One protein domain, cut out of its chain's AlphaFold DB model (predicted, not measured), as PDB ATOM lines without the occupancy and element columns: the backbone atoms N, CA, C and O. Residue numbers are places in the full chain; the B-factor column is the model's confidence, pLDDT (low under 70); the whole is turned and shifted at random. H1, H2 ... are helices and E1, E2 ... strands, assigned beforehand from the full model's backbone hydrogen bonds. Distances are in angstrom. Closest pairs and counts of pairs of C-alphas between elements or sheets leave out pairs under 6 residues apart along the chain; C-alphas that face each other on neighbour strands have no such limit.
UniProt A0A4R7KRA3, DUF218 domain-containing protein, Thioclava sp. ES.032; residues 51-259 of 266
ATOM      1  N   ARG A  51     -38.485 -29.806  23.253       74.19
ATOM      2  CA  ARG A  51     -37.150 -29.224  23.090       74.19
ATOM      3  C   ARG A  51     -36.176 -29.892  24.083       74.19
ATOM      4  O   ARG A  51     -36.513 -29.972  25.270       74.19
ATOM      5  N   PRO A  52     -34.987 -30.354  23.649       79.62
ATOM      6  CA  PRO A  52     -34.004 -30.882  24.582       79.62
ATOM      7  C   PRO A  52     -33.577 -29.774  25.542       79.62
ATOM      8  O   PRO A  52     -33.226 -28.673  25.125       79.62
ATOM      9  N   THR A  53     -33.586 -30.063  26.835       85.69
ATOM     10  CA  THR A  53     -33.066 -29.140  27.847       85.69
ATOM     11  C   THR A  53     -31.538 -29.192  27.839       85.69
ATOM     12  O   THR A  53     -30.871 -28.164  27.942       85.69
ATOM     13  N   VAL A  54     -30.970 -30.388  27.649       93.12
ATOM     14  CA  VAL A  54     -29.526 -30.630  27.723       93.12
ATOM     15  C   VAL A  54     -29.044 -31.451  26.527       93.12
ATOM     16  O   VAL A  54     -29.596 -32.499  26.194       93.12
ATOM     17  N   ILE A  55     -27.958 -30.988  25.909       95.94
ATOM     18  CA  ILE A  55     -27.191 -31.748  24.921       95.94
ATOM     19  C   ILE A  55     -25.968 -32.354  25.610       95.94
ATOM     20  O   ILE A  55     -25.193 -31.644  26.250       95.94
ATOM     21  N   LEU A  56     -25.754 -33.656  25.426       95.81
ATOM     22  CA  LEU A  56     -24.511 -34.340  25.777       95.81
ATOM     23  C   LEU A  56     -23.638 -34.436  24.522       95.81
ATOM     24  O   LEU A  56     -23.862 -35.271  23.640       95.81
ATOM     25  N   GLY A  57     -22.669 -33.529  24.410       95.12
ATOM     26  CA  GLY A  57     -21.786 -33.418  23.255       95.12
ATOM     27  C   GLY A  57     -20.570 -34.325  23.388       95.12
ATOM     28  O   GLY A  57     -19.750 -34.135  24.280       95.12
ATOM     29  N   LEU A  58     -20.397 -35.287  22.486       91.69
ATOM     30  CA  LEU A  58     -19.174 -36.097  22.452       91.69
ATOM     31  C   LEU A  58     -18.040 -35.279  21.834       91.69
ATOM     32  O   LEU A  58     -18.187 -34.807  20.703       91.69
ATOM     33  N   SER A  59     -16.922 -35.104  22.540       87.62
ATOM     34  CA  SER A  59     -15.816 -34.253  22.086       87.62
ATOM     35  C   SER A  59     -15.108 -34.789  20.829       87.62
ATOM     36  O   SER A  59     -15.278 -35.940  20.410       87.62
ATOM     37  N   VAL A  60     -14.319 -33.922  20.191       82.38
ATOM     38  CA  VAL A  60     -13.324 -34.280  19.163       82.38
ATOM     39  C   VAL A  60     -11.924 -34.128  19.734       82.38
ATOM     40  O   VAL A  60     -11.741 -33.422  20.724       82.38
ATOM     41  N   ALA A  61     -10.938 -34.778  19.111       85.56
ATOM     42  CA  ALA A  61      -9.540 -34.424  19.331       85.56
ATOM     43  C   ALA A  61      -9.331 -32.937  19.012       85.56
ATOM     44  O   ALA A  61      -9.901 -32.411  18.051       85.56
ATOM     45  N   VAL A  62      -8.527 -32.275  19.836       85.69
ATOM     46  CA  VAL A  62      -8.247 -30.846  19.712       85.69
ATOM     47  C   VAL A  62      -6.762 -30.619  19.480       85.69
ATOM     48  O   VAL A  62      -5.910 -31.452  19.802       85.69
ATOM     49  N   GLU A  63      -6.458 -29.470  18.912       86.69
ATOM     50  CA  GLU A  63      -5.125 -28.894  18.886       86.69
ATOM     51  C   GLU A  63      -5.211 -27.424  19.289       86.69
ATOM     52  O   GLU A  63      -6.301 -26.847  19.358       86.69
ATOM     53  N   CYS A  64      -4.059 -26.839  19.595       83.38
ATOM     54  CA  CYS A  64      -3.971 -25.426  19.909       83.38
ATOM     55  C   CYS A  64      -3.146 -24.716  18.846       83.38
ATOM     56  O   CYS A  64      -2.065 -25.186  18.489       83.38
ATOM     57  N   ASP A  65      -3.670 -23.602  18.350       79.62
ATOM     58  CA  ASP A  65      -3.004 -22.733  17.389       79.62
ATOM     59  C   ASP A  65      -3.147 -21.278  17.835       79.62
ATOM     60  O   ASP A  65      -4.250 -20.820  18.141       79.62
ATOM     61  N   ALA A  66      -2.016 -20.575  17.909       77.94
ATOM     62  CA  ALA A  66      -1.922 -19.168  18.297       77.94
ATOM     63  C   ALA A  66      -2.742 -18.784  19.554       77.94
ATOM     64  O   ALA A  66      -3.391 -17.740  19.582       77.94
ATOM     65  N   GLY A  67      -2.737 -19.626  20.596       77.31
ATOM     66  CA  GLY A  67      -3.493 -19.360  21.826       77.31
ATOM     67  C   GLY A  67      -5.004 -19.567  21.688       77.31
ATOM     68  O   GLY A  67      -5.771 -18.982  22.448       77.31
ATOM     69  N   SER A  68      -5.445 -20.389  20.730       83.44
ATOM     70  CA  SER A  68      -6.846 -20.772  20.536       83.44
ATOM     71  C   SER A  68      -6.993 -22.273  20.278       83.44
ATOM     72  O   SER A  68      -6.141 -22.893  19.640       83.44
ATOM     73  N   PHE A  69      -8.085 -22.871  20.759       87.62
ATOM     74  CA  PHE A  69      -8.390 -24.274  20.481       87.62
ATOM     75  C   PHE A  69      -9.115 -24.432  19.147       87.62
ATOM     76  O   PHE A  69     -10.053 -23.693  18.839       87.62
ATOM     77  N   ARG A  70      -8.734 -25.466  18.393       85.88
ATOM     78  CA  ARG A  70      -9.439 -25.901  17.184       85.88
ATOM     79  C   ARG A  70      -9.529 -27.426  17.102       85.88
ATOM     80  O   ARG A  70      -8.768 -28.117  17.788       85.88
ATOM     81  N   PRO A  71     -10.449 -27.983  16.300       84.75
ATOM     82  CA  PRO A  71     -10.469 -29.415  16.043       84.75
ATOM     83  C   PRO A  71      -9.149 -29.851  15.407       84.75
ATOM     84  O   PRO A  71      -8.624 -29.159  14.535       84.75
ATOM     85  N   ARG A  72      -8.610 -30.997  15.832       81.38
ATOM     86  CA  ARG A  72      -7.351 -31.509  15.283       81.38
ATOM     87  C   ARG A  72      -7.484 -31.795  13.789       81.38
ATOM     88  O   ARG A  72      -8.407 -32.500  13.367       81.38
ATOM     89  N   HIS A  73      -6.519 -31.319  13.006       67.56
ATOM     90  CA  HIS A  73      -6.407 -31.669  11.595       67.56
ATOM     91  C   HIS A  73      -5.746 -33.038  11.432       67.56
ATOM     92  O   HIS A  73      -4.562 -33.149  11.131       67.56
ATOM     93  N   GLU A  74      -6.509 -34.114  11.608       55.06
ATOM     94  CA  GLU A  74      -6.074 -35.413  11.089       55.06
ATOM     95  C   GLU A  74      -6.244 -35.427   9.562       55.06
ATOM     96  O   GLU A  74      -7.239 -34.921   9.023       55.06
ATOM     97  N   GLN A  75      -5.259 -35.989   8.848       45.28
ATOM     98  CA  GLN A  75      -5.403 -36.292   7.421       45.28
ATOM     99  C   GLN A  75      -6.721 -37.075   7.228       45.28
ATOM    100  O   GLN A  75      -7.056 -37.906   8.067       45.28
ATOM    101  N   HIS A  76      -7.471 -36.794   6.150       49.56
ATOM    102  CA  HIS A  76      -8.793 -37.378   5.811       49.56
ATOM    103  C   HIS A  76     -10.068 -36.667   6.328       49.56
ATOM    104  O   HIS A  76     -11.040 -37.321   6.702       49.56
ATOM    105  N   GLY A  77     -10.136 -35.330   6.295       53.66
ATOM    106  CA  GLY A  77     -11.414 -34.596   6.415       53.66
ATOM    107  C   GLY A  77     -12.047 -34.574   7.814       53.66
ATOM    108  O   GLY A  77     -13.124 -34.015   7.990       53.66
ATOM    109  N   LEU A  78     -11.380 -35.126   8.830       56.97
ATOM    110  CA  LEU A  78     -11.871 -35.171  10.214       56.97
ATOM    111  C   LEU A  78     -11.979 -33.778  10.856       56.97
ATOM    112  O   LEU A  78     -12.904 -33.538  11.633       56.97
ATOM    113  N   ALA A  79     -11.100 -32.848  10.470       57.62
ATOM    114  CA  ALA A  79     -11.126 -31.456  10.926       57.62
ATOM    115  C   ALA A  79     -12.432 -30.742  10.546       57.62
ATOM    116  O   ALA A  79     -13.062 -30.090  11.376       57.62
ATOM    117  N   LEU A  80     -12.883 -30.956   9.305       62.75
ATOM    118  CA  LEU A  80     -14.110 -30.383   8.758       62.75
ATOM    119  C   LEU A  80     -15.328 -30.778   9.600       62.75
ATOM    120  O   LEU A  80     -16.144 -29.937   9.974       62.75
ATOM    121  N   PHE A  81     -15.441 -32.062   9.943       73.81
ATOM    122  CA  PHE A  81     -16.533 -32.523  10.795       73.81
ATOM    123  C   PHE A  81     -16.384 -32.074  12.256       73.81
ATOM    124  O   PHE A  81     -17.348 -32.165  13.015       73.81
ATOM    125  N   GLY A  82     -15.194 -31.650  12.681       81.12
ATOM    126  CA  GLY A  82     -14.981 -30.997  13.968       81.12
ATOM    127  C   GLY A  82     -15.567 -29.586  13.987       81.12
ATOM    128  O   GLY A  82     -16.357 -29.269  14.873       81.12
ATOM    129  N   ASP A  83     -15.260 -28.774  12.971       84.12
ATOM    130  CA  ASP A  83     -15.760 -27.395  12.865       84.12
ATOM    131  C   ASP A  83     -17.279 -27.342  12.669       84.12
ATOM    132  O   ASP A  83     -17.968 -26.542  13.311       84.12
ATOM    133  N   LEU A  84     -17.828 -28.230  11.832       87.00
ATOM    134  CA  LEU A  84     -19.277 -28.340  11.648       87.00
ATOM    135  C   LEU A  84     -19.982 -28.785  12.937       87.00
ATOM    136  O   LEU A  84     -21.079 -28.310  13.231       87.00
ATOM    137  N   ARG A  85     -19.341 -29.644  13.746       90.69
ATOM    138  CA  ARG A  85     -19.881 -30.069  15.045       90.69
ATOM    139  C   ARG A  85     -19.967 -28.899  16.022       90.69
ATOM    140  O   ARG A  85     -21.008 -28.710  16.643       90.69
ATOM    141  N   TRP A  86     -18.900 -28.111  16.147       92.25
ATOM    142  CA  TRP A  86     -18.886 -26.946  17.037       92.25
ATOM    143  C   TRP A  86     -19.858 -25.861  16.580       92.25
ATOM    144  O   TRP A  86     -20.628 -25.360  17.395       92.25
ATOM    145  N   THR A  87     -19.898 -25.576  15.276       93.06
ATOM    146  CA  THR A  87     -20.888 -24.664  14.683       93.06
ATOM    147  C   THR A  87     -22.310 -25.121  15.004       93.06
ATOM    148  O   THR A  87     -23.120 -24.331  15.475       93.06
ATOM    149  N   GLY A  88     -22.592 -26.414  14.837       94.81
ATOM    150  CA  GLY A  88     -23.873 -27.014  15.183       94.81
ATOM    151  C   GLY A  88     -24.269 -26.833  16.649       94.81
ATOM    152  O   GLY A  88     -25.374 -26.389  16.947       94.81
ATOM    153  N   TRP A  89     -23.364 -27.127  17.582       96.69
ATOM    154  CA  TRP A  89     -23.624 -26.918  19.010       96.69
ATOM    155  C   TRP A  89     -23.823 -25.447  19.375       96.69
ATOM    156  O   TRP A  89     -24.706 -25.136  20.172       96.69
ATOM    157  N   ALA A  90     -23.050 -24.542  18.776       96.88
ATOM    158  CA  ALA A  90     -23.246 -23.113  18.967       96.88
ATOM    159  C   ALA A  90     -24.633 -22.671  18.485       96.88
ATOM    160  O   ALA A  90     -25.362 -22.034  19.246       96.88
ATOM    161  N   SER A  91     -25.049 -23.086  17.282       95.62
ATOM    162  CA  SER A  91     -26.405 -22.856  16.770       95.62
ATOM    163  C   SER A  91     -27.469 -23.431  17.709       95.62
ATOM    164  O   SER A  91     -28.471 -22.773  17.979       95.62
ATOM    165  N   ALA A  92     -27.244 -24.623  18.274       95.50
ATOM    166  CA  ALA A  92     -28.169 -25.248  19.218       95.50
ATOM    167  C   ALA A  92     -28.439 -24.372  20.455       95.50
ATOM    168  O   ALA A  92     -29.582 -24.238  20.892       95.50
ATOM    169  N   LEU A  93     -27.395 -23.756  21.009       96.19
ATOM    170  CA  LEU A  93     -27.482 -22.950  22.228       96.19
ATOM    171  C   LEU A  93     -27.911 -21.505  21.956       96.19
ATOM    172  O   LEU A  93     -28.681 -20.936  22.738       96.19
ATOM    173  N   ASN A  94     -27.426 -20.906  20.868       95.06
ATOM    174  CA  ASN A  94     -27.687 -19.510  20.518       95.06
ATOM    175  C   ASN A  94     -29.097 -19.323  19.948       95.06
ATOM    176  O   ASN A  94     -29.795 -18.400  20.361       95.06
ATOM    177  N   ALA A  95     -29.564 -20.239  19.093       90.88
ATOM    178  CA  ALA A  95     -30.925 -20.207  18.550       90.88
ATOM    179  C   ALA A  95     -31.987 -20.753  19.525       90.88
ATOM    180  O   ALA A  95     -33.178 -20.775  19.200       90.88
ATOM    181  N   GLY A  96     -31.567 -21.204  20.713       90.25
ATOM    182  CA  GLY A  96     -32.464 -21.722  21.741       90.25
ATOM    183  C   GLY A  96     -33.114 -23.049  21.353       90.25
ATOM    184  O   GLY A  96     -34.300 -23.234  21.596       90.25
ATOM    185  N   TYR A  97     -32.364 -23.977  20.754       90.69
ATOM    186  CA  TYR A  97     -32.783 -25.376  20.604       90.69
ATOM    187  C   TYR A  97     -32.438 -26.219  21.834       90.69
ATOM    188  O   TYR A  97     -33.100 -27.217  22.081       90.69
ATOM    189  N   ALA A  98     -31.461 -25.802  22.640       93.06
ATOM    190  CA  ALA A  98     -31.143 -26.396  23.938       93.06
ATOM    191  C   ALA A  98     -30.784 -25.321  24.963       93.06
ATOM    192  O   ALA A  98     -30.448 -24.199  24.577       93.06
ATOM    193  N   ASP A  99     -30.912 -25.626  26.253       93.50
ATOM    194  CA  ASP A  99     -30.568 -24.679  27.322       93.50
ATOM    195  C   ASP A  99     -29.102 -24.809  27.729       93.50
ATOM    196  O   ASP A  99     -28.452 -23.812  28.047       93.50
ATOM    197  N   ARG A 100     -28.566 -26.033  27.674       96.25
ATOM    198  CA  ARG A 100     -27.202 -26.337  28.105       96.25
ATOM    199  C   ARG A 100     -26.534 -27.398  27.236       96.25
ATOM    200  O   ARG A 100     -27.183 -28.320  26.742       96.25
ATOM    201  N   LEU A 101     -25.214 -27.297  27.115       97.62
ATOM    202  CA  LEU A 101     -24.333 -28.316  26.553       97.62
ATOM    203  C   LEU A 101     -23.373 -28.826  27.633       97.62
ATOM    204  O   LEU A 101     -22.726 -28.044  28.336       97.62
ATOM    205  N   ILE A 102     -23.255 -30.147  27.729       97.56
ATOM    206  CA  ILE A 102     -22.230 -30.823  28.522       97.56
ATOM    207  C   ILE A 102     -21.305 -31.562  27.558       97.56
ATOM    208  O   ILE A 102     -21.718 -32.541  26.935       97.56
ATOM    209  N   VAL A 103     -20.065 -31.092  27.406       96.50
ATOM    210  CA  VAL A 103     -19.084 -31.731  26.521       96.50
ATOM    211  C   VAL A 103     -18.339 -32.835  27.266       96.50
ATOM    212  O   VAL A 103     -17.683 -32.596  28.278       96.50
ATOM    213  N   ILE A 104     -18.413 -34.051  26.740       95.19
ATOM    214  CA  ILE A 104     -17.830 -35.254  27.328       95.19
ATOM    215  C   ILE A 104     -16.590 -35.632  26.534       95.19
ATOM    216  O   ILE A 104     -16.660 -35.837  25.319       95.19
ATOM    217  N   GLY A 105     -15.452 -35.742  27.214       92.19
ATOM    218  CA  GLY A 105     -14.203 -36.080  26.554       92.19
ATOM    219  C   GLY A 105     -13.067 -36.400  27.511       92.19
ATOM    220  O   GLY A 105     -13.015 -35.902  28.632       92.19
ATOM    221  N   GLY A 106     -12.135 -37.219  27.028       91.38
ATOM    222  CA  GLY A 106     -10.890 -37.517  27.739       91.38
ATOM    223  C   GLY A 106      -9.846 -36.410  27.647       91.38
ATOM    224  O   GLY A 106     -10.138 -35.312  27.176       91.38
ATOM    225  N   VAL A 107      -8.625 -36.718  28.069       90.44
ATOM    226  CA  VAL A 107      -7.492 -35.782  28.081       90.44
ATOM    227  C   VAL A 107      -6.765 -35.782  26.737       90.44
ATOM    228  O   VAL A 107      -6.515 -36.837  26.161       90.44
ATOM    229  N   GLU A 108      -6.403 -34.596  26.263       88.00
ATOM    230  CA  GLU A 108      -5.517 -34.372  25.126       88.00
ATOM    231  C   GLU A 108      -4.153 -33.876  25.614       88.00
ATOM    232  O   GLU A 108      -4.075 -33.082  26.550       88.00
ATOM    233  N   ARG A 109      -3.074 -34.332  24.976       86.94
ATOM    234  CA  ARG A 109      -1.711 -33.865  25.262       86.94
ATOM    235  C   ARG A 109      -1.313 -32.839  24.207       86.94
ATOM    236  O   ARG A 109      -1.260 -33.180  23.027       86.94
ATOM    237  N   LEU A 110      -1.065 -31.600  24.620       83.31
ATOM    238  CA  LEU A 110      -0.844 -30.450  23.737       83.31
ATOM    239  C   LEU A 110       0.448 -29.715  24.090       83.31
ATOM    240  O   LEU A 110       0.863 -29.720  25.242       83.31
ATOM    241  N   ASN A 111       1.068 -29.053  23.111       78.81
ATOM    242  CA  ASN A 111       2.283 -28.275  23.349       78.81
ATOM    243  C   ASN A 111       1.975 -26.955  24.076       78.81
ATOM    244  O   ASN A 111       1.177 -26.153  23.592       78.81
ATOM    245  N   ILE A 112       2.660 -26.707  25.196       71.94
ATOM    246  CA  ILE A 112       2.425 -25.568  26.093       71.94
ATOM    247  C   ILE A 112       2.560 -24.213  25.389       71.94
ATOM    248  O   ILE A 112       1.810 -23.289  25.688       71.94
ATOM    249  N   LYS A 113       3.470 -24.095  24.411       68.88
ATOM    250  CA  LYS A 113       3.773 -22.823  23.730       68.88
ATOM    251  C   LYS A 113       2.634 -22.331  22.841       68.88
ATOM    252  O   LYS A 113       2.582 -21.148  22.528       68.88
ATOM    253  N   ALA A 114       1.746 -23.230  22.426       66.19
ATOM    254  CA  ALA A 114       0.600 -22.899  21.590       66.19
ATOM    255  C   ALA A 114      -0.695 -22.743  22.398       66.19
ATOM    256  O   ALA A 114      -1.706 -22.335  21.825       66.19
ATOM    257  N   CYS A 115      -0.676 -23.086  23.693       73.69
ATOM    258  CA  CYS A 115      -1.872 -23.286  24.499       73.69
ATOM    259  C   CYS A 115      -2.439 -22.024  25.152       73.69
ATOM    260  O   CYS A 115      -1.734 -21.056  25.427       73.69
ATOM    261  N   VAL A 116      -3.752 -22.061  25.394       75.44
ATOM    262  CA  VAL A 116      -4.494 -20.992  26.070       75.44
ATOM    263  C   VAL A 116      -4.012 -20.870  27.523       75.44
ATOM    264  O   VAL A 116      -4.019 -21.877  28.239       75.44
ATOM    265  N   PRO A 117      -3.619 -19.671  27.996       77.81
ATOM    266  CA  PRO A 117      -3.240 -19.470  29.390       77.81
ATOM    267  C   PRO A 117      -4.356 -19.892  30.353       77.81
ATOM    268  O   PRO A 117      -5.514 -19.526  30.166       77.81
ATOM    269  N   GLY A 118      -3.999 -20.641  31.399       77.62
ATOM    270  CA  GLY A 118      -4.941 -21.073  32.438       77.62
ATOM    271  C   GLY A 118      -5.783 -22.306  32.096       77.62
ATOM    272  O   GLY A 118      -6.596 -22.698  32.927       77.62
ATOM    273  N   VAL A 119      -5.584 -22.932  30.930       79.38
ATOM    274  CA  VAL A 119      -6.288 -24.165  30.542       79.38
ATOM    275  C   VAL A 119      -5.334 -25.359  30.552       79.38
ATOM    276  O   VAL A 119      -4.295 -25.336  29.892       79.38
ATOM    277  N   GLY A 120      -5.719 -26.427  31.254       79.31
ATOM    278  CA  GLY A 120      -4.924 -27.647  31.411       79.31
ATOM    279  C   GLY A 120      -3.806 -27.563  32.452       79.31
ATOM    280  O   GLY A 120      -3.534 -26.520  33.042       79.31
ATOM    281  N   SER A 121      -3.142 -28.700  32.663       80.69
ATOM    282  CA  SER A 121      -2.071 -28.859  33.659       80.69
ATOM    283  C   SER A 121      -0.822 -29.479  33.032       80.69
ATOM    284  O   SER A 121      -0.958 -30.242  32.075       80.69
ATOM    285  N   PRO A 122       0.395 -29.226  33.551       78.44
ATOM    286  CA  PRO A 122       1.603 -29.889  33.064       78.44
ATOM    287  C   PRO A 122       1.450 -31.412  33.078       78.44
ATOM    288  O   PRO A 122       1.010 -31.989  34.077       78.44
ATOM    289  N   CYS A 123       1.820 -32.079  31.984       75.44
ATOM    290  CA  CYS A 123       1.910 -33.532  32.004       75.44
ATOM    291  C   CYS A 123       3.167 -33.947  32.796       75.44
ATOM    292  O   CYS A 123       4.219 -33.321  32.700       75.44
ATOM    293  N   THR A 124       3.075 -35.027  33.571       69.44
ATOM    294  CA  THR A 124       4.051 -35.403  34.614       69.44
ATOM    295  C   THR A 124       5.480 -35.697  34.138       69.44
ATOM    296  O   THR A 124       6.376 -35.803  34.970       69.44
ATOM    297  N   SER A 125       5.722 -35.819  32.830       69.94
ATOM    298  CA  SER A 125       7.023 -36.206  32.269       69.94
ATOM    299  C   SER A 125       7.607 -35.243  31.235       69.94
ATOM    300  O   SER A 125       8.764 -35.412  30.863       69.94
ATOM    301  N   ASP A 126       6.857 -34.238  30.778       73.25
ATOM    302  CA  ASP A 126       7.293 -33.360  29.688       73.25
ATOM    303  C   ASP A 126       6.911 -31.906  29.982       73.25
ATOM    304  O   ASP A 126       5.734 -31.572  30.109       73.25
ATOM    305  N   ARG A 127       7.929 -31.048  30.115       71.88
ATOM    306  CA  ARG A 127       7.773 -29.633  30.488       71.88
ATOM    307  C   ARG A 127       7.141 -28.797  29.377       71.88
ATOM    308  O   ARG A 127       6.595 -27.739  29.674       71.88
ATOM    309  N   ASP A 128       7.197 -29.276  28.136       81.31
ATOM    310  CA  ASP A 128       6.621 -28.596  26.980       81.31
ATOM    311  C   ASP A 128       5.228 -29.138  26.614       81.31
ATOM    312  O   ASP A 128       4.642 -28.689  25.628       81.31
ATOM    313  N   ILE A 129       4.666 -30.069  27.399       82.94
ATOM    314  CA  ILE A 129       3.352 -30.667  27.141       82.94
ATOM    315  C   ILE A 129       2.403 -30.439  28.318       82.94
ATOM    316  O   ILE A 129       2.683 -30.804  29.461       82.94
ATOM    317  N   ILE A 130       1.220 -29.917  28.011       85.06
ATOM    318  CA  ILE A 130       0.094 -29.843  28.935       85.06
ATOM    319  C   ILE A 130      -0.967 -30.890  28.602       85.06
ATOM    320  O   ILE A 130      -1.163 -31.295  27.456       85.06
ATOM    321  N   CYS A 131      -1.652 -31.331  29.642       88.06
ATOM    322  CA  CYS A 131      -2.745 -32.278  29.625       88.06
ATOM    323  C   CYS A 131      -4.043 -31.470  29.770       88.06
ATOM    324  O   CYS A 131      -4.297 -30.885  30.823       88.06
ATOM    325  N   VAL A 132      -4.844 -31.415  28.703       87.69
ATOM    326  CA  VAL A 132      -6.079 -30.621  28.628       87.69
ATOM    327  C   VAL A 132      -7.289 -31.547  28.501       87.69
ATOM    328  O   VAL A 132      -7.363 -32.323  27.545       87.69
ATOM    329  N   PRO A 133      -8.276 -31.485  29.408       91.50
ATOM    330  CA  PRO A 133      -9.576 -32.109  29.191       91.50
ATOM    331  C   PRO A 133     -10.215 -31.614  27.883       91.50
ATOM    332  O   PRO A 133     -10.500 -30.431  27.720       91.50
ATOM    333  N   ARG A 134     -10.491 -32.513  26.929       90.69
ATOM    334  CA  ARG A 134     -11.044 -32.127  25.613       90.69
ATOM    335  C   ARG A 134     -12.364 -31.373  25.723       90.69
ATOM    336  O   ARG A 134     -12.635 -30.502  24.901       90.69
ATOM    337  N   GLY A 135     -13.189 -31.722  26.712       93.12
ATOM    338  CA  GLY A 135     -14.446 -31.022  26.967       93.12
ATOM    339  C   GLY A 135     -14.235 -29.560  27.366       93.12
ATOM    340  O   GLY A 135     -14.912 -28.691  26.828       93.12
ATOM    341  N   GLU A 136     -13.244 -29.286  28.215       94.06
ATOM    342  CA  GLU A 136     -12.860 -27.930  28.622       94.06
ATOM    343  C   GLU A 136     -12.384 -27.102  27.421       94.06
ATOM    344  O   GLU A 136     -12.908 -26.017  27.169       94.06
ATOM    345  N   ALA A 137     -11.476 -27.655  26.608       91.62
ATOM    346  CA  ALA A 137     -10.999 -27.007  25.384       91.62
ATOM    347  C   ALA A 137     -12.137 -26.676  24.402       91.62
ATOM    348  O   ALA A 137     -12.165 -25.590  23.820       91.62
ATOM    349  N   CYS A 138     -13.098 -27.592  24.232       93.12
ATOM    350  CA  CYS A 138     -14.275 -27.352  23.392       93.12
ATOM    351  C   CYS A 138     -15.144 -26.213  23.945       93.12
ATOM    352  O   CYS A 138     -15.589 -25.375  23.169       93.12
ATOM    353  N   CYS A 139     -15.380 -26.158  25.260       94.88
ATOM    354  CA  CYS A 139     -16.144 -25.070  25.876       94.88
ATOM    355  C   CYS A 139     -15.454 -23.714  25.673       94.88
ATOM    356  O   CYS A 139     -16.108 -22.765  25.244       94.88
ATOM    357  N   HIS A 140     -14.134 -23.644  25.875       92.00
ATOM    358  CA  HIS A 140     -13.359 -22.435  25.580       92.00
ATOM    359  C   HIS A 140     -13.488 -22.009  24.116       92.00
ATOM    360  O   HIS A 140     -13.719 -20.834  23.838       92.00
ATOM    361  N   ALA A 141     -13.385 -22.952  23.175       91.00
ATOM    362  CA  ALA A 141     -13.549 -22.648  21.758       91.00
ATOM    363  C   ALA A 141     -14.968 -22.164  21.418       91.00
ATOM    364  O   ALA A 141     -15.124 -21.207  20.667       91.00
ATOM    365  N   LEU A 142     -16.008 -22.790  21.972       94.69
ATOM    366  CA  LEU A 142     -17.402 -22.392  21.744       94.69
ATOM    367  C   LEU A 142     -17.691 -20.983  22.273       94.69
ATOM    368  O   LEU A 142     -18.354 -20.202  21.592       94.69
ATOM    369  N   SER A 143     -17.162 -20.645  23.447       94.81
ATOM    370  CA  SER A 143     -17.285 -19.304  24.017       94.81
ATOM    371  C   SER A 143     -16.524 -18.275  23.174       94.81
ATOM    372  O   SER A 143     -17.122 -17.350  22.622       94.81
ATOM    373  N   ALA A 144     -15.224 -18.494  22.948       91.25
ATOM    374  CA  ALA A 144     -14.355 -17.526  22.281       91.25
ATOM    375  C   ALA A 144     -14.638 -17.358  20.775       91.25
ATOM    376  O   ALA A 144     -14.614 -16.240  20.267       91.25
ATOM    377  N   LYS A 145     -14.893 -18.454  20.043       90.94
ATOM    378  CA  LYS A 145     -15.069 -18.444  18.575       90.94
ATOM    379  C   LYS A 145     -16.528 -18.273  18.154       90.94
ATOM    380  O   LYS A 145     -16.783 -17.713  17.092       90.94
ATOM    381  N   HIS A 146     -17.477 -18.768  18.950       93.25
ATOM    382  CA  HIS A 146     -18.896 -18.803  18.578       93.25
ATOM    383  C   HIS A 146     -19.809 -17.973  19.495       93.25
ATOM    384  O   HIS A 146     -21.026 -17.968  19.292       93.25
ATOM    385  N   GLY A 147     -19.251 -17.261  20.482       95.12
ATOM    386  CA  GLY A 147     -19.996 -16.339  21.344       95.12
ATOM    387  C   GLY A 147     -21.039 -17.021  22.231       95.12
ATOM    388  O   GLY A 147     -22.017 -16.390  22.627       95.12
ATOM    389  N   VAL A 148     -20.879 -18.317  22.507       97.31
ATOM    390  CA  VAL A 148     -21.790 -19.047  23.392       97.31
ATOM    391  C   VAL A 148     -21.528 -18.625  24.836       97.31
ATOM    392  O   VAL A 148     -20.401 -18.712  25.309       97.31
ATOM    393  N   ALA A 149     -22.572 -18.218  25.559       97.25
ATOM    394  CA  ALA A 149     -22.441 -17.835  26.963       97.25
ATOM    395  C   ALA A 149     -21.929 -18.998  27.835       97.25
ATOM    396  O   ALA A 149     -22.505 -20.089  27.810       97.25
ATOM    397  N   ASP A 150     -20.921 -18.734  28.672       95.88
ATOM    398  CA  ASP A 150     -20.296 -19.736  29.552       95.88
ATOM    399  C   ASP A 150     -21.301 -20.420  30.488       95.88
ATOM    400  O   ASP A 150     -21.172 -21.603  30.786       95.88
ATOM    401  N   SER A 151     -22.368 -19.720  30.890       96.81
ATOM    402  CA  SER A 151     -23.443 -20.282  31.722       96.81
ATOM    403  C   SER A 151     -24.214 -21.431  31.055       96.81
ATOM    404  O   SER A 151     -24.857 -22.220  31.747       96.81
ATOM    405  N   LYS A 152     -24.143 -21.552  29.724       97.12
ATOM    406  CA  LYS A 152     -24.741 -22.647  28.945       97.12
ATOM    407  C   LYS A 152     -23.772 -23.805  28.704       97.12
ATOM    408  O   LYS A 152     -24.176 -24.825  28.141       97.12
ATOM    409  N   LEU A 153     -22.506 -23.661  29.090       97.75
ATOM    410  CA  LEU A 153     -21.439 -24.603  28.790       97.75
ATOM    411  C   LEU A 153     -20.951 -25.288  30.061       97.75
ATOM    412  O   LEU A 153     -20.729 -24.686  31.104       97.75
ATOM    413  N   SER A 154     -20.746 -26.591  29.966       97.12
ATOM    414  CA  SER A 154     -20.023 -27.355  30.977       97.12
ATOM    415  C   SER A 154     -19.375 -28.563  30.333       97.12
ATOM    416  O   SER A 154     -19.649 -28.886  29.178       97.12
ATOM    417  N   TRP A 155     -18.507 -29.239  31.069       96.19
ATOM    418  CA  TRP A 155     -17.809 -30.403  30.563       96.19
ATOM    419  C   TRP A 155     -17.699 -31.486  31.630       96.19
ATOM    420  O   TRP A 155     -17.818 -31.220  32.826       96.19
ATOM    421  N   LYS A 156     -17.489 -32.722  31.177       95.75
ATOM    422  CA  LYS A 156     -17.263 -33.888  32.029       95.75
ATOM    423  C   LYS A 156     -16.072 -34.669  31.490       95.75
ATOM    424  O   LYS A 156     -16.029 -35.019  30.307       95.75
ATOM    425  N   LEU A 157     -15.106 -34.928  32.369       93.81
ATOM    426  CA  LEU A 157     -13.965 -35.770  32.042       93.81
ATOM    427  C   LEU A 157     -14.426 -37.213  31.826       93.81
ATOM    428  O   LEU A 157     -15.242 -37.727  32.587       93.81
ATOM    429  N   SER A 158     -13.869 -37.874  30.817       92.12
ATOM    430  CA  SER A 158     -14.023 -39.314  30.610       92.12
ATOM    431  C   SER A 158     -12.663 -39.987  30.438       92.12
ATOM    432  O   SER A 158     -11.652 -39.328  30.206       92.12
ATOM    433  N   GLU A 159     -12.617 -41.318  30.454       85.06
ATOM    434  CA  GLU A 159     -11.385 -42.063  30.139       85.06
ATOM    435  C   GLU A 159     -10.971 -41.966  28.655       85.06
ATOM    436  O   GLU A 159     -10.040 -42.632  28.211       85.06
ATOM    437  N   GLY A 160     -11.685 -41.183  27.838       73.62
ATOM    438  CA  GLY A 160     -11.369 -40.975  26.423       73.62
ATOM    439  C   GLY A 160     -11.656 -42.170  25.509       73.62
ATOM    440  O   GLY A 160     -11.498 -42.039  24.295       73.62
ATOM    441  N   ASN A 161     -12.121 -43.289  26.065       78.94
ATOM    442  CA  ASN A 161     -12.582 -44.474  25.349       78.94
ATOM    443  C   ASN A 161     -14.125 -44.589  25.396       78.94
ATOM    444  O   ASN A 161     -14.821 -43.794  26.030       78.94
ATOM    445  N   THR A 162     -14.672 -45.590  24.702       73.50
ATOM    446  CA  THR A 162     -16.125 -45.832  24.641       73.50
ATOM    447  C   THR A 162     -16.752 -46.105  26.012       73.50
ATOM    448  O   THR A 162     -17.790 -45.523  26.321       73.50
ATOM    449  N   GLY A 163     -16.126 -46.960  26.826       77.81
ATOM    450  CA  GLY A 163     -16.616 -47.304  28.160       77.81
ATOM    451  C   GLY A 163     -16.601 -46.096  29.092       77.81
ATOM    452  O   GLY A 163     -17.619 -45.782  29.696       77.81
ATOM    453  N   GLY A 164     -15.502 -45.341  29.110       84.81
ATOM    454  CA  GLY A 164     -15.379 -44.120  29.903       84.81
ATOM    455  C   GLY A 164     -16.395 -43.042  29.520       84.81
ATOM    456  O   GLY A 164     -16.953 -42.390  30.398       84.81
ATOM    457  N   ASN A 165     -16.685 -42.866  28.224       87.31
ATOM    458  CA  ASN A 165     -17.754 -41.961  27.787       87.31
ATOM    459  C   ASN A 165     -19.130 -42.433  28.281       87.31
ATOM    460  O   ASN A 165     -19.930 -41.609  28.715       87.31
ATOM    461  N   ALA A 166     -19.404 -43.740  28.239       88.00
ATOM    462  CA  ALA A 166     -20.661 -44.295  28.733       88.00
ATOM    463  C   ALA A 166     -20.816 -44.115  30.251       88.00
ATOM    464  O   ALA A 166     -21.889 -43.721  30.701       88.00
ATOM    465  N   THR A 167     -19.755 -44.345  31.029       91.25
ATOM    466  CA  THR A 167     -19.740 -44.103  32.481       91.25
ATOM    467  C   THR A 167     -20.037 -42.639  32.794       91.25
ATOM    468  O   THR A 167     -20.973 -42.356  33.537       91.25
ATOM    469  N   ALA A 168     -19.337 -41.705  32.141       93.25
ATOM    470  CA  ALA A 168     -19.569 -40.274  32.318       93.25
ATOM    471  C   ALA A 168     -21.017 -39.861  31.985       93.25
ATOM    472  O   ALA A 168     -21.604 -39.052  32.699       93.25
ATOM    473  N   ILE A 169     -21.612 -40.430  30.928       92.31
ATOM    474  CA  ILE A 169     -23.017 -40.174  30.573       92.31
ATOM    475  C   ILE A 169     -23.967 -40.705  31.646       92.31
ATOM    476  O   ILE A 169     -24.903 -39.999  32.007       92.31
ATOM    477  N   LYS A 170     -23.744 -41.916  32.169       90.75
ATOM    478  CA  LYS A 170     -24.599 -42.491  33.220       90.75
ATOM    479  C   LYS A 170     -24.610 -41.631  34.476       90.75
ATOM    480  O   LYS A 170     -25.685 -41.387  35.008       90.75
ATOM    481  N   GLU A 171     -23.446 -41.149  34.902       92.69
ATOM    482  CA  GLU A 171     -23.334 -40.230  36.041       92.69
ATOM    483  C   GLU A 171     -24.136 -38.946  35.793       92.69
ATOM    484  O   GLU A 171     -24.982 -38.584  36.599       92.69
ATOM    485  N   ILE A 172     -23.961 -38.311  34.627       92.75
ATOM    486  CA  ILE A 172     -24.719 -37.101  34.274       92.75
ATOM    487  C   ILE A 172     -26.230 -37.365  34.297       92.75
ATOM    488  O   ILE A 172     -26.986 -36.551  34.814       92.75
ATOM    489  N   VAL A 173     -26.686 -38.484  33.733       88.75
ATOM    490  CA  VAL A 173     -28.114 -38.834  33.703       88.75
ATOM    491  C   VAL A 173     -28.667 -39.039  35.117       88.75
ATOM    492  O   VAL A 173     -29.802 -38.650  35.371       88.75
ATOM    493  N   GLN A 174     -27.884 -39.619  36.029       88.12
ATOM    494  CA  GLN A 174     -28.270 -39.801  37.433       88.12
ATOM    495  C   GLN A 174     -28.343 -38.474  38.200       88.12
ATOM    496  O   GLN A 174     -29.210 -38.319  39.058       88.12
ATOM    497  N   ASP A 175     -27.467 -37.523  37.871       87.62
ATOM    498  CA  ASP A 175     -27.401 -36.208  38.516       87.62
ATOM    499  C   ASP A 175     -28.486 -35.233  38.018       87.62
ATOM    500  O   ASP A 175     -28.760 -34.210  38.651       87.62
ATOM    501  N   LEU A 176     -29.095 -35.511  36.863       86.31
ATOM    502  CA  LEU A 176     -30.110 -34.651  36.260       86.31
ATOM    503  C   LEU A 176     -31.526 -34.992  36.739       86.31
ATOM    504  O   LEU A 176     -31.868 -36.133  37.035       86.31
ATOM    505  N   SER A 177     -32.388 -33.971  36.763       80.06
ATOM    506  CA  SER A 177     -33.815 -34.151  37.055       80.06
ATOM    507  C   SER A 177     -34.452 -35.159  36.084       80.06
ATOM    508  O   SER A 177     -34.206 -35.051  34.880       80.06
ATOM    509  N   PRO A 178     -35.364 -36.041  36.541       79.56
ATOM    510  CA  PRO A 178     -36.123 -36.938  35.665       79.56
ATOM    511  C   PRO A 178     -36.938 -36.225  34.572       79.56
ATOM    512  O   PRO A 178     -37.305 -36.840  33.578       79.56
ATOM    513  N   SER A 179     -37.234 -34.933  34.748       77.75
ATOM    514  CA  SER A 179     -37.921 -34.096  33.754       77.75
ATOM    515  C   SER A 179     -37.000 -33.527  32.667       77.75
ATOM    516  O   SER A 179     -37.468 -32.812  31.781       77.75
ATOM    517  N   CYS A 180     -35.691 -33.786  32.742       82.25
ATOM    518  CA  CYS A 180     -34.716 -33.266  31.797       82.25
ATOM    519  C   CYS A 180     -34.748 -34.058  30.484       82.25
ATOM    520  O   CYS A 180     -34.450 -35.251  30.456       82.25
ATOM    521  N   ASN A 181     -35.047 -33.373  29.379       85.75
ATOM    522  CA  ASN A 181     -34.956 -33.969  28.050       85.75
ATOM    523  C   ASN A 181     -33.512 -33.907  27.554       85.75
ATOM    524  O   ASN A 181     -32.941 -32.821  27.397       85.75
ATOM    525  N   LEU A 182     -32.938 -35.080  27.298       89.62
ATOM    526  CA  LEU A 182     -31.530 -35.268  26.972       89.62
ATOM    527  C   LEU A 182     -31.360 -35.818  25.562       89.62
ATOM    528  O   LEU A 182     -32.049 -36.757  25.164       89.62
ATOM    529  N   VAL A 183     -30.393 -35.271  24.830       92.62
ATOM    530  CA  VAL A 183     -29.958 -35.804  23.533       92.62
ATOM    531  C   VAL A 183     -28.446 -36.002  23.524       92.62
ATOM    532  O   VAL A 183     -27.691 -35.168  24.023       92.62
ATOM    533  N   ILE A 184     -27.984 -37.090  22.914       93.50
ATOM    534  CA  ILE A 184     -26.584 -37.266  22.539       93.50
ATOM    535  C   ILE A 184     -26.345 -36.541  21.218       93.50
ATOM    536  O   ILE A 184     -27.087 -36.719  20.250       93.50
ATOM    537  N   SER A 185     -25.272 -35.759  21.147       94.69
ATOM    538  CA  SER A 185     -24.874 -35.103  19.909       94.69
ATOM    539  C   SER A 185     -23.399 -35.311  19.582       94.69
ATOM    540  O   SER A 185     -22.513 -35.303  20.437       94.69
ATOM    541  N   SER A 186     -23.137 -35.518  18.297       92.31
ATOM    542  CA  SER A 186     -21.814 -35.619  17.683       92.31
ATOM    543  C   SER A 186     -21.943 -35.217  16.212       92.31
ATOM    544  O   SER A 186     -23.006 -34.760  15.806       92.31
ATOM    545  N   ASN A 187     -20.901 -35.386  15.401       87.94
ATOM    546  CA  ASN A 187     -21.051 -35.193  13.955       87.94
ATOM    547  C   ASN A 187     -21.802 -36.375  13.313       87.94
ATOM    548  O   ASN A 187     -21.785 -37.489  13.847       87.94
ATOM    549  N   HIS A 188     -22.427 -36.146  12.159       86.81
ATOM    550  CA  HIS A 188     -23.215 -37.153  11.438       86.81
ATOM    551  C   HIS A 188     -22.426 -38.444  11.151       86.81
ATOM    552  O   HIS A 188     -22.974 -39.542  11.216       86.81
ATOM    553  N   TYR A 189     -21.126 -38.331  10.879       82.44
ATOM    554  CA  TYR A 189     -20.256 -39.474  10.593       82.44
ATOM    555  C   TYR A 189     -19.994 -40.372  11.819       82.44
ATOM    556  O   TYR A 189     -19.989 -41.597  11.717       82.44
ATOM    557  N   HIS A 190     -19.771 -39.776  12.989       82.38
ATOM    558  CA  HIS A 190     -19.359 -40.475  14.206       82.38
ATOM    559  C   HIS A 190     -20.548 -40.932  15.057       82.38
ATOM    560  O   HIS A 190     -20.449 -41.930  15.777       82.38
ATOM    561  N   LEU A 191     -21.671 -40.214  14.978       86.44
ATOM    562  CA  LEU A 191     -22.838 -40.442  15.822       86.44
ATOM    563  C   LEU A 191     -23.346 -41.896  15.785       86.44
ATOM    564  O   LEU A 191     -23.540 -42.452  16.863       86.44
ATOM    565  N   PRO A 192     -23.475 -42.579  14.630       86.25
ATOM    566  CA  PRO A 192     -24.009 -43.940  14.606       86.25
ATOM    567  C   PRO A 192     -23.142 -44.937  15.378       86.25
ATOM    568  O   PRO A 192     -23.642 -45.699  16.205       86.25
ATOM    569  N   ARG A 193     -21.821 -44.883  15.167       83.44
ATOM    570  CA  ARG A 193     -20.865 -45.724  15.899       83.44
ATOM    571  C   ARG A 193     -20.898 -45.410  17.390       83.44
ATOM    572  O   ARG A 193     -20.872 -46.330  18.202       83.44
ATOM    573  N   ALA A 194     -20.968 -44.128  17.750       84.75
ATOM    574  CA  ALA A 194     -21.060 -43.720  19.144       84.75
ATOM    575  C   ALA A 194     -22.318 -44.280  19.824       84.75
ATOM    576  O   ALA A 194     -22.220 -44.785  20.936       84.75
ATOM    577  N   LEU A 195     -23.472 -44.267  19.155       87.00
ATOM    578  CA  LEU A 195     -24.713 -44.809  19.714       87.00
ATOM    579  C   LEU A 195     -24.668 -46.319  19.905       87.00
ATOM    580  O   LEU A 195     -25.066 -46.797  20.961       87.00
ATOM    581  N   MET A 196     -24.148 -47.072  18.930       86.81
ATOM    582  CA  MET A 196     -23.973 -48.523  19.082       86.81
ATOM    583  C   MET A 196     -23.112 -48.851  20.306       86.81
ATOM    584  O   MET A 196     -23.434 -49.735  21.094       86.81
ATOM    585  N   ASN A 197     -22.042 -48.084  20.480       85.81
ATOM    586  CA  ASN A 197     -21.101 -48.197  21.581       85.81
ATOM    587  C   ASN A 197     -21.729 -47.860  22.944       85.81
ATOM    588  O   ASN A 197     -21.529 -48.588  23.914       85.81
ATOM    589  N   LEU A 198     -22.519 -46.787  23.016       86.75
ATOM    590  CA  LEU A 198     -23.258 -46.403  24.221       86.75
ATOM    591  C   LEU A 198     -24.328 -47.436  24.576       86.75
ATOM    592  O   LEU A 198     -24.424 -47.846  25.733       86.75
ATOM    593  N   HIS A 199     -25.065 -47.919  23.579       88.19
ATOM    594  CA  HIS A 199     -26.081 -48.944  23.765       88.19
ATOM    595  C   HIS A 199     -25.470 -50.248  24.291       88.19
ATOM    596  O   HIS A 199     -25.954 -50.792  25.281       88.19
ATOM    597  N   ALA A 200     -24.353 -50.696  23.708       85.88
ATOM    598  CA  ALA A 200     -23.609 -51.864  24.181       85.88
ATOM    599  C   ALA A 200     -23.087 -51.697  25.621       85.88
ATOM    600  O   ALA A 200     -22.990 -52.669  26.363       85.88
ATOM    601  N   ALA A 201     -22.794 -50.463  26.038       84.69
ATOM    602  CA  ALA A 201     -22.404 -50.133  27.404       84.69
ATOM    603  C   ALA A 201     -23.603 -49.946  28.361       84.69
ATOM    604  O   ALA A 201     -23.414 -49.540  29.511       84.69
ATOM    605  N   GLY A 202     -24.836 -50.225  27.925       84.19
ATOM    606  CA  GLY A 202     -26.051 -50.116  28.738       84.19
ATOM    607  C   GLY A 202     -26.608 -48.694  28.867       84.19
ATOM    608  O   GLY A 202     -27.357 -48.421  29.798       84.19
ATOM    609  N   VAL A 203     -26.230 -47.780  27.971       84.06
ATOM    610  CA  VAL A 203     -26.847 -46.452  27.823       84.06
ATOM    611  C   VAL A 203     -27.796 -46.518  26.625       84.06
ATOM    612  O   VAL A 203     -27.410 -46.250  25.490       84.06
ATOM    613  N   ALA A 204     -29.030 -46.955  26.880       79.94
ATOM    614  CA  ALA A 204     -30.082 -47.108  25.875       79.94
ATOM    615  C   ALA A 204     -31.153 -46.017  26.021       79.94
ATOM    616  O   ALA A 204     -31.324 -45.447  27.095       79.94
ATOM    617  N   GLY A 205     -31.908 -45.762  24.951       78.38
ATOM    618  CA  GLY A 205     -33.114 -44.928  25.012       78.38
ATOM    619  C   GLY A 205     -32.887 -43.414  25.000       78.38
ATOM    620  O   GLY A 205     -33.862 -42.669  25.035       78.38
ATOM    621  N   ILE A 206     -31.636 -42.947  24.918       83.19
ATOM    622  CA  ILE A 206     -31.340 -41.521  24.746       83.19
ATOM    623  C   ILE A 206     -31.372 -41.175  23.259       83.19
ATOM    624  O   ILE A 206     -30.710 -41.811  22.436       83.19
ATOM    625  N   ALA A 207     -32.125 -40.127  22.955       85.75
ATOM    626  CA  ALA A 207     -32.187 -39.472  21.665       85.75
ATOM    627  C   ALA A 207     -30.809 -39.140  21.087       85.75
ATOM    628  O   ALA A 207     -29.881 -38.813  21.827       85.75
ATOM    629  N   ALA A 208     -30.690 -39.108  19.762       89.06
ATOM    630  CA  ALA A 208     -29.447 -38.728  19.107       89.06
ATOM    631  C   ALA A 208     -29.676 -37.776  17.938       89.06
ATOM    632  O   ALA A 208     -30.507 -38.041  17.069       89.06
ATOM    633  N   VAL A 209     -28.905 -36.689  17.899       91.38
ATOM    634  CA  VAL A 209     -29.025 -35.654  16.867       91.38
ATOM    635  C   VAL A 209     -27.638 -35.254  16.355       91.38
ATOM    636  O   VAL A 209     -26.776 -34.877  17.163       91.38
ATOM    637  N   PRO A 210     -27.382 -35.314  15.032       92.69
ATOM    638  CA  PRO A 210     -26.136 -34.809  14.472       92.69
ATOM    639  C   PRO A 210     -26.056 -33.298  14.695       92.69
ATOM    640  O   PRO A 210     -27.007 -32.571  14.414       92.69
ATOM    641  N   ALA A 211     -24.931 -32.823  15.218       94.06
ATOM    642  CA  ALA A 211     -24.739 -31.427  15.589       94.06
ATOM    643  C   ALA A 211     -24.985 -30.486  14.399       94.06
ATOM    644  O   ALA A 211     -25.612 -29.440  14.552       94.06
ATOM    645  N   GLU A 212     -24.571 -30.894  13.199       92.62
ATOM    646  CA  GLU A 212     -24.730 -30.144  11.953       92.62
ATOM    647  C   GLU A 212     -26.197 -29.795  11.655       92.62
ATOM    648  O   GLU A 212     -26.473 -28.754  11.058       92.62
ATOM    649  N   ALA A 213     -27.150 -30.618  12.109       93.19
ATOM    650  CA  ALA A 213     -28.572 -30.373  11.888       93.19
ATOM    651  C   ALA A 213     -29.078 -29.120  12.614       93.19
ATOM    652  O   ALA A 213     -29.967 -28.451  12.097       93.19
ATOM    653  N   TYR A 214     -28.500 -28.751  13.764       94.69
ATOM    654  CA  TYR A 214     -28.875 -27.517  14.465       94.69
ATOM    655  C   TYR A 214     -28.484 -26.267  13.676       94.69
ATOM    656  O   TYR A 214     -29.263 -25.315  13.608       94.69
ATOM    657  N   TRP A 215     -27.308 -26.284  13.044       93.81
ATOM    658  CA  TRP A 215     -26.876 -25.197  12.171       93.81
ATOM    659  C   TRP A 215     -27.792 -25.079  10.953       93.81
ATOM    660  O   TRP A 215     -28.283 -23.993  10.654       93.81
ATOM    661  N   VAL A 216     -28.102 -26.198  10.292       92.38
ATOM    662  CA  VAL A 216     -29.046 -26.207   9.164       92.38
ATOM    663  C   VAL A 216     -30.428 -25.705   9.586       92.38
ATOM    664  O   VAL A 216     -31.010 -24.873   8.892       92.38
ATOM    665  N   ALA A 217     -30.932 -26.148  10.739       90.88
ATOM    666  CA  ALA A 217     -32.223 -25.721  11.268       90.88
ATOM    667  C   ALA A 217     -32.262 -24.206  11.522       90.88
ATOM    668  O   ALA A 217     -33.241 -23.544  11.172       90.88
ATOM    669  N   GLU A 218     -31.193 -23.637  12.091       91.88
ATOM    670  CA  GLU A 218     -31.020 -22.189  12.255       91.88
ATOM    671  C   GLU A 218     -31.010 -21.451  10.907       91.88
ATOM    672  O   GLU A 218     -31.730 -20.464  10.755       91.88
ATOM    673  N   GLN A 219     -30.273 -21.947   9.902       90.62
ATOM    674  CA  GLN A 219     -30.260 -21.335   8.566       90.62
ATOM    675  C   GLN A 219     -31.657 -21.325   7.927       90.62
ATOM    676  O   GLN A 219     -32.050 -20.318   7.331       90.62
ATOM    677  N   SER A 220     -32.423 -22.410   8.084       86.75
ATOM    678  CA  SER A 220     -33.812 -22.482   7.616       86.75
ATOM    679  C   SER A 220     -34.706 -21.451   8.315       86.75
ATOM    680  O   SER A 220     -35.476 -20.765   7.644       86.75
ATOM    681  N   ARG A 221     -34.586 -21.274   9.641       84.38
ATOM    682  CA  ARG A 221     -35.340 -20.238  10.385       84.38
ATOM    683  C   ARG A 221     -34.956 -18.818   9.976       84.38
ATOM    684  O   ARG A 221     -35.816 -17.944   9.968       84.38
ATOM    685  N   ALA A 222     -33.700 -18.599   9.592       86.75
ATOM    686  CA  ALA A 222     -33.219 -17.328   9.053       86.75
ATOM    687  C   ALA A 222     -33.672 -17.059   7.600       86.75
ATOM    688  O   ALA A 222     -33.243 -16.078   6.994       86.75
ATOM    689  N   GLY A 223     -34.507 -17.924   7.010       84.56
ATOM    690  CA  GLY A 223     -35.031 -17.751   5.654       84.56
ATOM    691  C   GLY A 223     -34.015 -18.045   4.549       84.56
ATOM    692  O   GLY A 223     -34.256 -17.701   3.388       84.56
ATOM    693  N   ARG A 224     -32.874 -18.683   4.861       85.94
ATOM    694  CA  ARG A 224     -31.946 -19.117   3.811       85.94
ATOM    695  C   ARG A 224     -32.588 -20.218   2.978       85.94
ATOM    696  O   ARG A 224     -33.191 -21.153   3.499       85.94
ATOM    697  N   LYS A 225     -32.407 -20.134   1.659       84.75
ATOM    698  CA  LYS A 225     -32.877 -21.172   0.738       84.75
ATOM    699  C   LYS A 225     -32.215 -22.507   1.085       84.75
ATOM    700  O   LYS A 225     -30.989 -22.600   1.093       84.75
ATOM    701  N   ILE A 226     -33.032 -23.545   1.265       81.31
ATOM    702  CA  ILE A 226     -32.594 -24.920   1.562       81.31
ATOM    703  C   ILE A 226     -31.540 -25.396   0.554       81.31
ATOM    704  O   ILE A 226     -30.541 -26.004   0.931       81.31
ATOM    705  N   SER A 227     -31.710 -25.063  -0.730       82.44
ATOM    706  CA  SER A 227     -30.746 -25.402  -1.782       82.44
ATOM    707  C   SER A 227     -29.347 -24.848  -1.501       82.44
ATOM    708  O   SER A 227     -28.369 -25.554  -1.723       82.44
ATOM    709  N   CYS A 228     -29.241 -23.626  -0.973       83.75
ATOM    710  CA  CYS A 228     -27.964 -22.994  -0.645       83.75
ATOM    711  C   CYS A 228     -27.310 -23.651   0.573       83.75
ATOM    712  O   CYS A 228     -26.118 -23.937   0.535       83.75
ATOM    713  N   THR A 229     -28.081 -23.945   1.622       83.44
ATOM    714  CA  THR A 229     -27.568 -24.638   2.816       83.44
ATOM    715  C   THR A 229     -27.097 -26.053   2.473       83.44
ATOM    716  O   THR A 229     -26.017 -26.473   2.886       83.44
ATOM    717  N   ARG A 230     -27.855 -26.772   1.636       83.69
ATOM    718  CA  ARG A 230     -27.494 -28.114   1.169       83.69
ATOM    719  C   ARG A 230     -26.253 -28.111   0.275       83.69
ATOM    720  O   ARG A 230     -25.426 -29.011   0.395       83.69
ATOM    721  N   MET A 231     -26.115 -27.118  -0.607       84.75
ATOM    722  CA  MET A 231     -24.898 -26.939  -1.406       84.75
ATOM    723  C   MET A 231     -23.696 -26.642  -0.514       84.75
ATOM    724  O   MET A 231     -22.706 -27.349  -0.616       84.75
ATOM    725  N   ALA A 232     -23.821 -25.712   0.439       83.81
ATOM    726  CA  ALA A 232     -22.745 -25.395   1.377       83.81
ATOM    727  C   ALA A 232     -22.278 -26.626   2.173       83.81
ATOM    728  O   ALA A 232     -21.080 -26.828   2.334       83.81
ATOM    729  N   LEU A 233     -23.202 -27.489   2.618       85.19
ATOM    730  CA  LEU A 233     -22.857 -28.777   3.236       85.19
ATOM    731  C   LEU A 233     -22.164 -29.736   2.266       85.19
ATOM    732  O   LEU A 233     -21.194 -30.393   2.629       85.19
ATOM    733  N   THR A 234     -22.675 -29.838   1.040       85.00
ATOM    734  CA  THR A 234     -22.113 -30.729   0.017       85.00
ATOM    735  C   THR A 234     -20.678 -30.324  -0.312       85.00
ATOM    736  O   THR A 234     -19.796 -31.179  -0.338       85.00
ATOM    737  N   ASP A 235     -20.444 -29.026  -0.492       83.50
ATOM    738  CA  ASP A 235     -19.128 -28.452  -0.763       83.50
ATOM    739  C   ASP A 235     -18.201 -28.623   0.440       83.50
ATOM    740  O   ASP A 235     -17.057 -29.048   0.274       83.50
ATOM    741  N   ALA A 236     -18.712 -28.393   1.657       80.31
ATOM    742  CA  ALA A 236     -17.977 -28.647   2.889       80.31
ATOM    743  C   ALA A 236     -17.466 -30.095   2.921       80.31
ATOM    744  O   ALA A 236     -16.277 -30.308   3.118       80.31
ATOM    745  N   PHE A 237     -18.314 -31.087   2.625       81.25
ATOM    746  CA  PHE A 237     -17.942 -32.508   2.588       81.25
ATOM    747  C   PHE A 237     -17.079 -32.933   1.382       81.25
ATOM    748  O   PHE A 237     -16.865 -34.130   1.185       81.25
ATOM    749  N   GLY A 238     -16.564 -31.993   0.583       81.38
ATOM    750  CA  GLY A 238     -15.687 -32.275  -0.559       81.38
ATOM    751  C   GLY A 238     -16.420 -32.587  -1.868       81.38
ATOM    752  O   GLY A 238     -15.787 -32.993  -2.841       81.38
ATOM    753  N   GLY A 239     -17.737 -32.381  -1.915       83.94
ATOM    754  CA  GLY A 239     -18.548 -32.519  -3.120       83.94
ATOM    755  C   GLY A 239     -18.927 -33.955  -3.501       83.94
ATOM    756  O   GLY A 239     -18.613 -34.944  -2.838       83.94
ATOM    757  N   GLY A 240     -19.654 -34.067  -4.614       87.69
ATOM    758  CA  GLY A 240     -20.044 -35.343  -5.215       87.69
ATOM    759  C   GLY A 240     -21.298 -36.009  -4.619       87.69
ATOM    760  O   GLY A 240     -21.942 -35.484  -3.706       87.69
ATOM    761  N   PRO A 241     -21.688 -37.185  -5.150       87.69
ATOM    762  CA  PRO A 241     -22.975 -37.808  -4.829       87.69
ATOM    763  C   PRO A 241     -23.123 -38.255  -3.370       87.69
ATOM    764  O   PRO A 241     -24.220 -38.201  -2.818       87.69
ATOM    765  N   LEU A 242     -22.034 -38.703  -2.735       84.62
ATOM    766  CA  LEU A 242     -22.065 -39.151  -1.341       84.62
ATOM    767  C   LEU A 242     -22.228 -37.969  -0.375       84.62
ATOM    768  O   LEU A 242     -23.066 -38.030   0.523       84.62
ATOM    769  N   ALA A 243     -21.500 -36.874  -0.607       85.44
ATOM    770  CA  ALA A 243     -21.655 -35.628   0.138       85.44
ATOM    771  C   ALA A 243     -23.084 -35.074   0.033       85.44
ATOM    772  O   ALA A 243     -23.679 -34.706   1.044       85.44
ATOM    773  N   ALA A 244     -23.675 -35.100  -1.168       86.44
ATOM    774  CA  ALA A 244     -25.053 -34.663  -1.384       86.44
ATOM    775  C   ALA A 244     -26.075 -35.515  -0.610       86.44
ATOM    776  O   ALA A 244     -27.071 -34.984  -0.114       86.44
ATOM    777  N   ARG A 245     -25.828 -36.827  -0.474       87.00
ATOM    778  CA  ARG A 245     -26.655 -37.715   0.359       87.00
ATOM    779  C   ARG A 245     -26.521 -37.381   1.840       87.00
ATOM    780  O   ARG A 245     -27.540 -37.225   2.497       87.00
ATOM    781  N   PHE A 246     -25.306 -37.183   2.351       86.50
ATOM    782  CA  PHE A 246     -25.118 -36.756   3.743       86.50
ATOM    783  C   PHE A 246     -25.780 -35.410   4.034       86.50
ATOM    784  O   PHE A 246     -26.443 -35.261   5.056       86.50
ATOM    785  N   ALA A 247     -25.673 -34.450   3.115       89.06
ATOM    786  CA  ALA A 247     -26.354 -33.169   3.252       89.06
ATOM    787  C   ALA A 247     -27.887 -33.328   3.296       89.06
ATOM    788  O   ALA A 247     -28.549 -32.622   4.054       89.06
ATOM    789  N   ALA A 248     -28.455 -34.265   2.527       88.62
ATOM    790  CA  ALA A 248     -29.884 -34.570   2.567       88.62
ATOM    791  C   ALA A 248     -30.318 -35.217   3.895       88.62
ATOM    792  O   ALA A 248     -31.337 -34.817   4.451       88.62
ATOM    793  N   GLU A 249     -29.536 -36.155   4.437       89.81
ATOM    794  CA  GLU A 249     -29.817 -36.773   5.744       89.81
ATOM    795  C   GLU A 249     -29.767 -35.739   6.882       89.81
ATOM    796  O   GLU A 249     -30.658 -35.686   7.733       89.81
ATOM    797  N   ILE A 250     -28.766 -34.852   6.865       90.69
ATOM    798  CA  ILE A 250     -28.650 -33.754   7.836       90.69
ATOM    799  C   ILE A 250     -29.829 -32.781   7.703       90.69
ATOM    800  O   ILE A 250     -30.381 -32.360   8.720       90.69
ATOM    801  N   GLN A 251     -30.256 -32.456   6.478       89.75
ATOM    802  CA  GLN A 251     -31.449 -31.636   6.252       89.75
ATOM    803  C   GLN A 251     -32.704 -32.304   6.826       89.75
ATOM    804  O   GLN A 251     -33.453 -31.653   7.544       89.75
ATOM    805  N   GLY A 252     -32.902 -33.604   6.601       87.44
ATOM    806  CA  GLY A 252     -34.045 -34.328   7.161       87.44
ATOM    807  C   GLY A 252     -34.066 -34.329   8.696       87.44
ATOM    808  O   GLY A 252     -35.136 -34.294   9.303       87.44
ATOM    809  N   ALA A 253     -32.897 -34.334   9.346       89.88
ATOM    810  CA  ALA A 253     -32.797 -34.133  10.792       89.88
ATOM    811  C   ALA A 253     -33.141 -32.688  11.202       89.88
ATOM    812  O   ALA A 253     -33.863 -32.489  12.178       89.88
ATOM    813  N   ALA A 254     -32.687 -31.688  10.444       90.12
ATOM    814  CA  ALA A 254     -33.006 -30.281  10.681       90.12
ATOM    815  C   ALA A 254     -34.506 -29.975  10.528       90.12
ATOM    816  O   ALA A 254     -35.078 -29.252  11.343       90.12
ATOM    817  N   ASP A 255     -35.166 -30.578   9.539       87.38
ATOM    818  CA  ASP A 255     -36.607 -30.433   9.321       87.38
ATOM    819  C   ASP A 255     -37.401 -30.988  10.512       87.38
ATOM    820  O   ASP A 255     -38.415 -30.413  10.905       87.38
ATOM    821  N   LYS A 256     -36.921 -32.068  11.147       87.50
ATOM    822  CA  LYS A 256     -37.514 -32.610  12.382       87.50
ATOM    823  C   LYS A 256     -37.317 -31.676  13.576       87.50
ATOM    824  O   LYS A 256     -38.257 -31.500  14.336       87.50
ATOM    825  N   ILE A 257     -36.144 -31.047  13.717       88.25
ATOM    826  CA  ILE A 257     -35.879 -30.039  14.768       88.25
ATOM    827  C   ILE A 257     -36.835 -28.843  14.633       88.25
ATOM    828  O   ILE A 257     -37.310 -28.314  15.634       88.25
ATOM    829  N   ASN A 258     -37.124 -28.423  13.401       85.69
ATOM    830  CA  ASN A 258     -38.014 -27.297  13.109       85.69
ATOM    831  C   ASN A 258     -39.499 -27.678  13.004       85.69
ATOM    832  O   ASN A 258     -40.312 -26.817  12.668       85.69
ATOM    833  N   ASN A 259     -39.870 -28.934  13.260       82.31
ATOM    834  CA  ASN A 259     -41.242 -29.442  13.121       82.31
ATOM    835  C   ASN A 259     -41.820 -29.259  11.704       82.31
ATOM    836  O   ASN A 259     -43.024 -29.108  11.519       82.31
TER     837      ASN A 259
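Overview. This is residues 51 to 259 of the 266 residues of the protein "DUF218 domain-containing protein" of Thioclava sp. ES.032 (UniProt A0A4R7KRA3). A strongly twisted sheet of five parallel strands, in the order E8 E4 E1 E9 E10, forms the core, with H1 and H2 over one face and H3 and H4 over the other. Beyond one end of this core lie a small antiparallel sheet, E5 E7 E6, and the hairpin E2 and E3; toward the opposite end H5, H6 and H7 form a cluster. The printed part has 209 residues with seven named helices and ten named strands, in the order E1 E2 E3 H1 E4 E5 E6 E7 H2 E8 H3 E9 H4 E10 H5 H6 H7; its class is mixed, helices and strands. It is compact, with a radius of gyration of the C-alphas of 16.9 A and spans of 51 by 40 by 31 A.

Along the chain. The largest sheet holds E8, residues 153 to 157, E4, 100 to 105 and 16.3 A long, E1, 54 to 58, from C-alpha 54 at (-29.526, -30.630, 27.723), E9, 182 to 186, and E10, 207 to 210. The helices are H1, 78 to 94 and 24.5 A, H2, 134 to 146, H3, 162 to 175 and 20.3 A, H4, 191 to 200, H5, 211 to 221, H6, 226 to 236, and H7, 240 to 257 and 26.0 A, ending with C-alpha 257 at (-35.879, -30.039, 14.768). The other strands are E2, 62 to 65, E3, 68 to 71, E5, 107 to 111, E6, 121 to 123, and E7, 126 to 133.

Arrangement. In the largest sheet these backbone pairs of neighbour strands are within hydrogen-bond range: N 103 and O 154 of E4 and E8 at 2.9 A, N 102 and O 55 of E4 and E1 at 2.9 A, N 56 and O 183 of E1 and E9 at 2.8 A, and N 184 and O 207 of E9 and E10 at 2.8 A. The sheet E8 E4 E1 E9 E10 and its helices make three layers, a sheet with helices on both faces: H1 and H2 on one face, H3 and H4 on the other. E9, H4, E10 is a strand-helix-strand unit, parallel neighbours with a helix between, and E8, H3, E9 a split one, with E4 and E1 between its strands; both crossovers are right-handed. H5, the hub, touches H1, closest C-alphas Gly 88 and Ala 211 at 4.5 A, and H7, Ala 213 and Ala 254 at 4.6 A; H5 and H6, a helical hairpin, only just touch, with 3 pairs of C-alphas within 8 A, the closest Ser 220 and Ile 226 at 6.6 A. E4 runs on into E5 at 76 degrees; N 108 and O 132 of E5 and E7 are 2.8 A apart, N 123 and O 129 of E6 and E7 3.0 A, and N 63 and O 70 of E2 and E3 2.9 A. Every O i to N i+4 pair is within range in H1, H2, H3, H4, H6 and H7, and 6 of 7 in H5.

Size, cuts and confidence. The C-alphas farthest apart, Ser 125 and Gly 223, are 53.1 A apart. The printed part has no cut, and no link is long. Mean pLDDT of the printed part is 85.9; residues 73 to 80, 113 to 114 and 124 to 125 are under 70.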